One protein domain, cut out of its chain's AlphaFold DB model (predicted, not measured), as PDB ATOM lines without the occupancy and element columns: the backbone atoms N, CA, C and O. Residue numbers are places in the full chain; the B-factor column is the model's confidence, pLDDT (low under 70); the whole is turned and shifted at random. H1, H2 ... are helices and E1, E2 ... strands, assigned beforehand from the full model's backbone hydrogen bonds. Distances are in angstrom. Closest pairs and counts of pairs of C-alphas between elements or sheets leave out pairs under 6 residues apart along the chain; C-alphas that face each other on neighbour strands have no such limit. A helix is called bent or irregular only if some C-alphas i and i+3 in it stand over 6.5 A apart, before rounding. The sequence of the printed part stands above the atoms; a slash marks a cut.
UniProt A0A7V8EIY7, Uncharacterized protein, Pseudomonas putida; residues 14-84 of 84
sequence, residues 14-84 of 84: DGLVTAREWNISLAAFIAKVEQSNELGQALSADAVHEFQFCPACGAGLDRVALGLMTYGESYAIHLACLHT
ATOM      1  N   ASP A  14     111.284 138.458 150.775       86.88
ATOM      2  CA  ASP A  14     112.730 138.224 150.884       86.88
ATOM      3  C   ASP A  14     113.542 139.526 151.018       86.88
ATOM      4  O   ASP A  14     114.722 139.503 151.358       86.88
ATOM      5  N   GLY A  15     112.918 140.685 150.788       92.19
ATOM      6  CA  GLY A  15     113.579 141.985 150.801       92.19
ATOM      7  C   GLY A  15     114.400 142.229 149.536       92.19
ATOM      8  O   GLY A  15     113.941 141.955 148.430       92.19
ATOM      9  N   LEU A  16     115.592 142.813 149.685       94.38
ATOM     10  CA  LEU A  16     116.513 143.047 148.570       94.38
ATOM     11  C   LEU A  16     117.149 141.730 148.129       94.38
ATOM     12  O   LEU A  16     117.796 141.065 148.932       94.38
ATOM     13  N   VAL A  17     117.021 141.399 146.846       95.56
ATOM     14  CA  VAL A  17     117.454 140.105 146.305       95.56
ATOM     15  C   VAL A  17     118.598 140.288 145.308       95.56
ATOM     16  O   VAL A  17     118.589 141.202 144.472       95.56
ATOM     17  N   THR A  18     119.608 139.422 145.397       95.31
ATOM     18  CA  THR A  18     120.757 139.412 144.479       95.31
ATOM     19  C   THR A  18     120.440 138.701 143.163       95.31
ATOM     20  O   THR A  18     119.498 137.917 143.070       95.31
ATOM     21  N   ALA A  19     121.255 138.928 142.129       92.75
ATOM     22  CA  ALA A  19     121.128 138.252 140.836       92.75
ATOM     23  C   ALA A  19     121.110 136.719 140.978       92.75
ATOM     24  O   ALA A  19     120.392 136.032 140.260       92.75
ATOM     25  N   ARG A  20     121.867 136.183 141.940       93.56
ATOM     26  CA  ARG A  20     121.952 134.744 142.201       93.56
ATOM     27  C   ARG A  20     120.644 134.159 142.739       93.56
ATOM     28  O   ARG A  20     120.316 133.016 142.438       93.56
ATOM     29  N   GLU A  21     119.936 134.919 143.563       94.94
ATOM     30  CA  GLU A  21     118.765 134.452 144.317       94.94
ATOM     31  C   GLU A  21     117.451 134.786 143.611       94.94
ATOM     32  O   GLU A  21     116.436 134.129 143.831       94.94
ATOM     33  N   TRP A  22     117.488 135.774 142.717       95.12
ATOM     34  CA  TRP A  22     116.320 136.399 142.115       95.12
ATOM     35  C   TRP A  22     115.274 135.421 141.576       95.12
ATOM     36  O   TRP A  22     114.128 135.469 142.010       95.12
ATOM     37  N   ASN A  23     115.647 134.515 140.666       94.62
ATOM     38  CA  ASN A  23     114.676 133.609 140.039       94.62
ATOM     39  C   ASN A  23     114.012 132.670 141.065       94.62
ATOM     40  O   ASN A  23     112.837 132.341 140.922       94.62
ATOM     41  N   ILE A  24     114.750 132.256 142.101       94.38
ATOM     42  CA  ILE A  24     114.243 131.366 143.155       94.38
ATOM     43  C   ILE A  24     113.273 132.132 144.058       94.38
ATOM     44  O   ILE A  24     112.152 131.674 144.278       94.38
ATOM     45  N   SER A  25     113.678 133.314 144.530       94.50
ATOM     46  CA  SER A  25     112.830 134.206 145.331       94.50
ATOM     47  C   SER A  25     111.545 134.588 144.602       94.50
ATOM     48  O   SER A  25     110.458 134.573 145.180       94.50
ATOM     49  N   LEU A  26     111.648 134.879 143.306       93.38
ATOM     50  CA  LEU A  26     110.509 135.258 142.481       93.38
ATOM     51  C   LEU A  26     109.509 134.104 142.324       93.38
ATOM     52  O   LEU A  26     108.311 134.306 142.516       93.38
ATOM     53  N   ALA A  27     109.990 132.888 142.047       92.19
ATOM     54  CA  ALA A  27     109.143 131.698 141.960       92.19
ATOM     55  C   ALA A  27     108.441 131.387 143.295       92.19
ATOM     56  O   ALA A  27     107.239 131.117 143.319       92.19
ATOM     57  N   ALA A  28     109.165 131.481 144.414       92.50
ATOM     58  CA  ALA A  28     108.598 131.272 145.746       92.50
ATOM     59  C   ALA A  28     107.517 132.313 146.085       92.50
ATOM     60  O   ALA A  28     106.470 131.972 146.642       92.50
ATOM     61  N   PHE A  29     107.741 133.578 145.718       92.44
ATOM     62  CA  PHE A  29     106.758 134.638 145.913       92.44
ATOM     63  C   PHE A  29     105.486 134.405 145.093       92.44
ATOM     64  O   PHE A  29     104.392 134.546 145.633       92.44
ATOM     65  N   ILE A  30     105.611 133.999 143.828       91.19
ATOM     66  CA  ILE A  30     104.461 133.715 142.958       91.19
ATOM     67  C   ILE A  30     103.586 132.596 143.531       91.19
ATOM     68  O   ILE A  30     102.372 132.772 143.642       91.19
ATOM     69  N   ALA A  31     104.189 131.492 143.980       89.50
ATOM     70  CA  ALA A  31     103.449 130.408 144.629       89.50
ATOM     71  C   ALA A  31     102.705 130.890 145.891       89.50
ATOM     72  O   ALA A  31     101.590 130.458 146.182       89.50
ATOM     73  N   LYS A  32     103.297 131.832 146.636       88.31
ATOM     74  CA  LYS A  32     102.654 132.437 147.807       88.31
ATOM     75  C   LYS A  32     101.503 133.370 147.429       88.31
ATOM     76  O   LYS A  32     100.495 133.373 148.128       88.31
ATOM     77  N   VAL A  33     101.634 134.150 146.354       86.62
ATOM     78  CA  VAL A  33     100.546 134.996 145.834       86.62
ATOM     79  C   VAL A  33      99.337 134.135 145.479       86.62
ATOM     80  O   VAL A  33      98.224 134.468 145.872       86.62
ATOM     81  N   GLU A  34      99.552 133.010 144.798       85.88
ATOM     82  CA  GLU A  34      98.484 132.060 144.482       85.88
ATOM     83  C   GLU A  34      97.817 131.512 145.749       85.88
ATOM     84  O   GLU A  34      96.609 131.675 145.916       85.88
ATOM     85  N   GLN A  35      98.602 130.969 146.684       85.06
ATOM     86  CA  GLN A  35      98.078 130.459 147.953       85.06
ATOM     87  C   GLN A  35      97.287 131.532 148.721       85.06
ATOM     88  O   GLN A  35      96.232 131.260 149.294       85.06
ATOM     89  N   SER A  36      97.781 132.768 148.748       84.69
ATOM     90  CA  SER A  36      97.075 133.881 149.379       84.69
ATOM     91  C   SER A  36      95.771 134.213 148.652       84.69
ATOM     92  O   SER A  36      94.757 134.405 149.321       84.69
ATOM     93  N   ASN A  37      95.752 134.201 147.317       81.38
ATOM     94  CA  ASN A  37      94.537 134.416 146.531       81.38
ATOM     95  C   ASN A  37      93.480 133.331 146.794       81.38
ATOM     96  O   ASN A  37      92.307 133.668 146.964       81.38
ATOM     97  N   GLU A  38      93.874 132.057 146.905       82.56
ATOM     98  CA  GLU A  38      92.970 130.953 147.275       82.56
ATOM     99  C   GLU A  38      92.350 131.146 148.668       82.56
ATOM    100  O   GLU A  38      91.179 130.839 148.893       82.56
ATOM    101  N   LEU A  39      93.123 131.704 149.603       83.31
ATOM    102  CA  LEU A  39      92.688 132.007 150.969       83.31
ATOM    103  C   LEU A  39      91.938 133.349 151.089       83.31
ATOM    104  O   LEU A  39      91.566 133.744 152.197       83.31
ATOM    105  N   GLY A  40      91.722 134.069 149.982       78.62
ATOM    106  CA  GLY A  40      91.073 135.384 149.970       78.62
ATOM    107  C   GLY A  40      91.928 136.515 150.559       78.62
ATOM    108  O   GLY A  40      91.399 137.562 150.936       78.62
ATOM    109  N   GLN A  41      93.242 136.317 150.663       74.50
ATOM    110  CA  GLN A  41      94.215 137.321 151.082       74.50
ATOM    111  C   GLN A  41      94.794 138.017 149.845       74.50
ATOM    112  O   GLN A  41      95.477 137.399 149.036       74.50
ATOM    113  N   ALA A  42      94.539 139.318 149.693       65.44
ATOM    114  CA  ALA A  42      95.031 140.085 148.551       65.44
ATOM    115  C   ALA A  42      96.534 140.385 148.695       65.44
ATOM    116  O   ALA A  42      96.926 141.394 149.286       65.44
ATOM    117  N   LEU A  43      97.377 139.506 148.160       74.25
ATOM    118  CA  LEU A  43      98.810 139.748 148.014       74.25
ATOM    119  C   LEU A  43      99.050 140.314 146.609       74.25
ATOM    120  O   LEU A  43      98.841 139.625 145.616       74.25
ATOM    121  N   SER A  44      99.416 141.598 146.518       70.94
ATOM    122  CA  SER A  44      99.560 142.265 145.217       70.94
ATOM    123  C   SER A  44     100.904 141.958 144.556       70.94
ATOM    124  O   SER A  44     101.961 142.068 145.182       70.94
ATOM    125  N   ALA A  45     100.843 141.652 143.260       70.12
ATOM    126  CA  ALA A  45     101.984 141.539 142.356       70.12
ATOM    127  C   ALA A  45     102.795 142.843 142.239       70.12
ATOM    128  O   ALA A  45     104.004 142.795 142.026       70.12
ATOM    129  N   ASP A  46     102.152 144.000 142.443       74.44
ATOM    130  CA  ASP A  46     102.778 145.329 142.329       74.44
ATOM    131  C   ASP A  46     103.854 145.586 143.394       74.44
ATOM    132  O   ASP A  46     104.557 146.595 143.358       74.44
ATOM    133  N   ALA A  47     103.964 144.690 144.373       81.69
ATOM    134  CA  ALA A  47     104.932 144.790 145.448       81.69
ATOM    135  C   ALA A  47     106.328 144.254 145.055       81.69
ATOM    136  O   ALA A  47     107.287 144.456 145.802       81.69
ATOM    137  N   VAL A  48     106.472 143.591 143.896       92.19
ATOM    138  CA  VAL A  48     107.784 143.213 143.345       92.19
ATOM    139  C   VAL A  48     108.377 144.387 142.572       92.19
ATOM    140  O   VAL A  48     107.760 144.920 141.653       92.19
ATOM    141  N   HIS A  49     109.610 144.760 142.910       94.25
ATOM    142  CA  HIS A  49     110.333 145.822 142.216       94.25
ATOM    143  C   HIS A  49     111.564 145.273 141.507       94.25
ATOM    144  O   HIS A  49     112.440 144.678 142.128       94.25
ATOM    145  N   GLU A  50     111.662 145.530 140.209       94.44
ATOM    146  CA  GLU A  50     112.790 145.134 139.370       94.44
ATOM    147  C   GLU A  50     113.702 146.336 139.146       94.44
ATOM    148  O   GLU A  50     113.263 147.392 138.685       94.44
ATOM    149  N   PHE A  51     114.981 146.206 139.487       94.94
ATOM    150  CA  PHE A  51     115.911 147.321 139.369       94.94
ATOM    151  C   PHE A  51     116.553 147.367 137.985       94.94
ATOM    152  O   PHE A  51     116.934 146.344 137.421       94.94
ATOM    153  N   GLN A  52     116.730 148.585 137.469       94.38
ATOM    154  CA  GLN A  52     117.523 148.844 136.263       94.38
ATOM    155  C   GLN A  52     119.013 149.037 136.570       94.38
ATOM    156  O   GLN A  52     119.860 148.828 135.705       94.38
ATOM    157  N   PHE A  53     119.341 149.421 137.808       93.88
ATOM    158  CA  PHE A  53     120.705 149.656 138.271       93.88
ATOM    159  C   PHE A  53     120.918 149.006 139.634       93.88
ATOM    160  O   PHE A  53     120.032 149.032 140.488       93.88
ATOM    161  N   CYS A  54     122.110 148.457 139.860       92.94
ATOM    162  CA  CYS A  54     122.472 147.902 141.155       92.94
ATOM    163  C   CYS A  54     122.670 149.037 142.180       92.94
ATOM    164  O   CYS A  54     123.579 149.850 141.993       92.94
ATOM    165  N   PRO A  55     121.918 149.086 143.294       91.31
ATOM    166  CA  PRO A  55     122.065 150.141 144.300       91.31
ATOM    167  C   PRO A  55     123.435 150.132 145.000       91.31
ATOM    168  O   PRO A  55     123.859 151.161 145.516       91.31
ATOM    169  N   ALA A  56     124.142 148.997 145.006       88.31
ATOM    170  CA  ALA A  56     125.439 148.864 145.670       88.31
ATOM    171  C   ALA A  56     126.617 149.392 144.834       88.31
ATOM    172  O   ALA A  56     127.556 149.959 145.385       88.31
ATOM    173  N   CYS A  57     126.595 149.192 143.510       89.69
ATOM    174  CA  CYS A  57     127.728 149.532 142.637       89.69
ATOM    175  C   CYS A  57     127.381 150.445 141.452       89.69
ATOM    176  O   CYS A  57     128.273 150.799 140.687       89.69
ATOM    177  N   GLY A  58     126.108 150.805 141.267       90.38
ATOM    178  CA  GLY A  58     125.635 151.658 140.174       90.38
ATOM    179  C   GLY A  58     125.661 151.009 138.786       90.38
ATOM    180  O   GLY A  58     125.317 151.664 137.806       90.38
ATOM    181  N   ALA A  59     126.065 149.739 138.675       89.81
ATOM    182  CA  ALA A  59     126.109 149.038 137.396       89.81
ATOM    183  C   ALA A  59     124.700 148.868 136.813       89.81
ATOM    184  O   ALA A  59     123.770 148.505 137.536       89.81
ATOM    185  N   GLY A  60     124.563 149.099 135.505       91.94
ATOM    186  CA  GLY A  60     123.348 148.767 134.767       91.94
ATOM    187  C   GLY A  60     123.101 147.260 134.789       91.94
ATOM    188  O   GLY A  60     124.034 146.470 134.636       91.94
ATOM    189  N   LEU A  61     121.851 146.874 135.014       92.06
ATOM    190  CA  LEU A  61     121.439 145.481 135.129       92.06
ATOM    191  C   LEU A  61     120.815 145.021 133.815       92.06
ATOM    192  O   LEU A  61     119.644 145.276 133.544       92.06
ATOM    193  N   ASP A  62     121.601 144.319 133.007       92.00
ATOM    194  CA  ASP A  62     121.070 143.586 131.863       92.00
ATOM    195  C   ASP A  62     120.517 142.242 132.350       92.00
ATOM    196  O   ASP A  62     121.253 141.282 132.587       92.00
ATOM    197  N   ARG A  63     119.198 142.189 132.537       91.00
ATOM    198  CA  ARG A  63     118.504 141.002 133.048       91.00
ATOM    199  C   ARG A  63     118.664 139.798 132.128       91.00
ATOM    200  O   ARG A  63     118.808 138.688 132.627       91.00
ATOM    201  N   VAL A  64     118.702 140.014 130.813       91.25
ATOM    202  CA  VAL A  64     118.876 138.937 129.831       91.25
ATOM    203  C   VAL A  64     120.289 138.373 129.934       91.25
ATOM    204  O   VAL A  64     120.452 137.160 130.058       91.25
ATOM    205  N   ALA A  65     121.309 139.236 129.973       89.94
ATOM    206  CA  ALA A  65     122.699 138.804 130.142       89.94
ATOM    207  C   ALA A  65     122.946 138.101 131.490       89.94
ATOM    208  O   ALA A  65     123.802 137.221 131.584       89.94
ATOM    209  N   LEU A  66     122.187 138.472 132.524       88.06
ATOM    210  CA  LEU A  66     122.239 137.871 133.857       88.06
ATOM    211  C   LEU A  66     121.337 136.629 134.015       88.06
ATOM    212  O   LEU A  66     121.356 136.009 135.077       88.06
ATOM    213  N   GLY A  67     120.553 136.254 132.995       91.81
ATOM    214  CA  GLY A  67     119.631 135.111 133.057       91.81
ATOM    215  C   GLY A  67     118.476 135.289 134.054       91.81
ATOM    216  O   GLY A  67     118.012 134.315 134.650       91.81
ATOM    217  N   LEU A  68     118.040 136.528 134.279       93.81
ATOM    218  CA  LEU A  68     117.020 136.893 135.262       93.81
ATOM    219  C   LEU A  68     115.663 137.047 134.587       93.81
ATOM    220  O   LEU A  68     115.493 137.895 133.712       93.81
ATOM    221  N   MET A  69     114.684 136.278 135.047       93.56
ATOM    222  CA  MET A  69     113.306 136.393 134.579       93.56
ATOM    223  C   MET A  69     112.640 137.624 135.182       93.56
ATOM    224  O   MET A  69     112.938 138.018 136.313       93.56
ATOM    225  N   THR A  70     111.715 138.233 134.458       92.94
ATOM    226  CA  THR A  70     110.806 139.224 135.035       92.94
ATOM    227  C   THR A  70     109.695 138.555 135.843       92.94
ATOM    228  O   THR A  70     109.438 137.351 135.696       92.94
ATOM    229  N   TYR A  71     109.010 139.329 136.688       91.00
ATOM    230  CA  TYR A  71     107.802 138.867 137.377       91.00
ATOM    231  C   TYR A  71     106.774 138.319 136.380       91.00
ATOM    232  O   TYR A  71     106.277 137.210 136.559       91.00
ATOM    233  N   GLY A  72     106.504 139.062 135.300       90.00
ATOM    234  CA  GLY A  72     105.531 138.665 134.280       90.00
ATOM    235  C   GLY A  72     105.883 137.342 133.596       90.00
ATOM    236  O   GLY A  72     105.017 136.480 133.458       90.00
ATOM    237  N   GLU A  73     107.151 137.146 133.225       92.50
ATOM    238  CA  GLU A  73     107.621 135.884 132.634       92.50
ATOM    239  C   GLU A  73     107.496 134.716 133.614       92.50
ATOM    240  O   GLU A  73     106.949 133.668 133.268       92.50
ATOM    241  N   SER A  74     107.950 134.907 134.854       91.31
ATOM    242  CA  SER A  74     107.909 133.862 135.883       91.31
ATOM    243  C   SER A  74     106.473 133.472 136.232       91.31
ATOM    244  O   SER A  74     106.171 132.292 136.402       91.31
ATOM    245  N   TYR A  75     105.567 134.452 136.289       89.56
ATOM    246  CA  TYR A  75     104.152 134.225 136.558       89.56
ATOM    247  C   TYR A  75     103.473 133.458 135.417       89.56
ATOM    248  O   TYR A  75     102.723 132.515 135.665       89.56
ATOM    249  N   ALA A  76     103.777 133.800 134.160       89.12
ATOM    250  CA  ALA A  76     103.265 133.069 133.003       89.12
ATOM    251  C   ALA A  76     103.739 131.604 132.982       89.12
ATOM    252  O   ALA A  76     102.943 130.710 132.694       89.12
ATOM    253  N   ILE A  77     105.008 131.352 133.326       88.25
ATOM    254  CA  ILE A  77     105.562 129.992 133.447       88.25
ATOM    255  C   ILE A  77     104.850 129.214 134.559       88.25
ATOM    256  O   ILE A  77     104.465 128.065 134.350       88.25
ATOM    257  N   HIS A  78     104.641 129.840 135.719       88.19
ATOM    258  CA  HIS A  78     103.943 129.223 136.847       88.19
ATOM    259  C   HIS A  78     102.523 128.791 136.470       88.19
ATOM    260  O   HIS A  78     102.160 127.630 136.656       88.19
ATOM    261  N   LEU A  79     101.753 129.688 135.847       86.25
ATOM    262  CA  LEU A  79     100.414 129.370 135.348       86.25
ATOM    263  C   LEU A  79     100.436 128.237 134.314       86.25
ATOM    264  O   LEU A  79      99.578 127.361 134.351       86.25
ATOM    265  N   ALA A  80     101.418 128.210 133.409       87.00
ATOM    266  CA  ALA A  80     101.535 127.124 132.440       87.00
ATOM    267  C   ALA A  80     101.776 125.757 133.112       87.00
ATOM    268  O   ALA A  80     101.213 124.764 132.660       87.00
ATOM    269  N   CYS A  81     102.558 125.705 134.198       83.25
ATOM    270  CA  CYS A  81     102.827 124.474 134.954       83.25
ATOM    271  C   CYS A  81     101.623 123.948 135.746       83.25
ATOM    272  O   CYS A  81     101.525 122.744 135.960       83.25
ATOM    273  N   LEU A  82     100.714 124.814 136.195       79.50
ATOM    274  CA  LEU A  82      99.516 124.388 136.932       79.50
ATOM    275  C   LEU A  82      98.463 123.721 136.034       79.50
ATOM    276  O   LEU A  82      97.618 122.973 136.519       79.50
ATOM    277  N   HIS A  83      98.495 124.009 134.733       65.38
ATOM    278  CA  HIS A  83      97.504 123.551 133.756       65.38
ATOM    279  C   HIS A  83      97.965 122.337 132.922       65.38
ATOM    280  O   HIS A  83      97.275 121.956 131.972       65.38
ATOM    281  N   THR A  84      99.110 121.739 133.265       56.22
ATOM    282  CA  THR A  84      99.647 120.493 132.680       56.22
ATOM    283  C   THR A  84      99.472 119.320 133.623       56.22
ATOM    284  O   THR A  84      99.041 118.249 133.141       56.22
TER     285      THR A  84
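AT A GLANCE: This is residues 14 to 84 of the 84 residues of an uncharacterized protein of Pseudomonas putida (UniProt A0A7V8EIY7). Two helices, H1 and H2, cross face to face as a slanted X, and the long unnamed stretch between them, residues 39 to 70, folds back beside H1, swings round a wide loop past Cys 57 and returns to the start of H2. A short strand, E1, stands before H1 near its first turns. The printed part has 71 residues, with one named strand and two named helices in the order E1, H1, H2; the class is mostly helix, though under half of the residues, 33 of 71, are in named elements. It is only just compact, close to loose, with a radius of gyration of the C-alphas of 13.4 A, and its outline is elongated, spanning 40 by 25 by 16 A.

IN THESE COORDINATES: Start at C-alpha 15, at (113.579, 141.985, 150.801), where E1 begins; it takes in residues 15 to 18. After a tight link of 3 residues, find C-alpha 22 at (116.320, 136.399, 142.115); from there H1 runs over residues 22 to 38, 24.5 A from first to last C-alpha, and it is the longest helix. Then read on through residues 39 to 70, which hold no named element, to C-alpha 71 at (107.802, 138.867, 137.377). There H2 begins; it takes in residues 71 to 82, 16.7 A from first to last C-alpha, and ends at C-alpha 82 at (99.516, 124.388, 136.932).

HOW THE PARTS SIT: Look first at E1, which pairs with no named strand. Its closest C-alpha pair with H1 is that of Val 17 and Ser 25, 7.6 A apart. Go on to H1 and H2, which touch, with 10 pairs of C-alphas within 8 A; the closest are those of Ile 30 and Tyr 75, 6.4 A apart. Their lines stand at a steep tilt of 60 degrees, and they run the same way. Their centres are 10.1 A apart. E1 and H2 are apart. In the backbones of H1 and H2 you will find every O i to N i+4 pair within hydrogen-bond range, and neither helix is bent.

THE WHOLE: Compare C-alphas 57 and 84 for the greatest reach: those of Cys 57 and Thr 84 are the two farthest apart, at 41.6 A. From Asp 14 to Thr 84, the chain's last residue, the first and last printed C-alphas are 28.6 A apart. The printed part has no cut. The link from H1 to H2 is long, with 32 residues, whose C-alphas lie 6 to 22 A from the mean of the C-alphas. In the B-factor column the mean pLDDT of the printed part is 87.8, and the model's confidence is under 70 at residue 42 and residues 83 to 84.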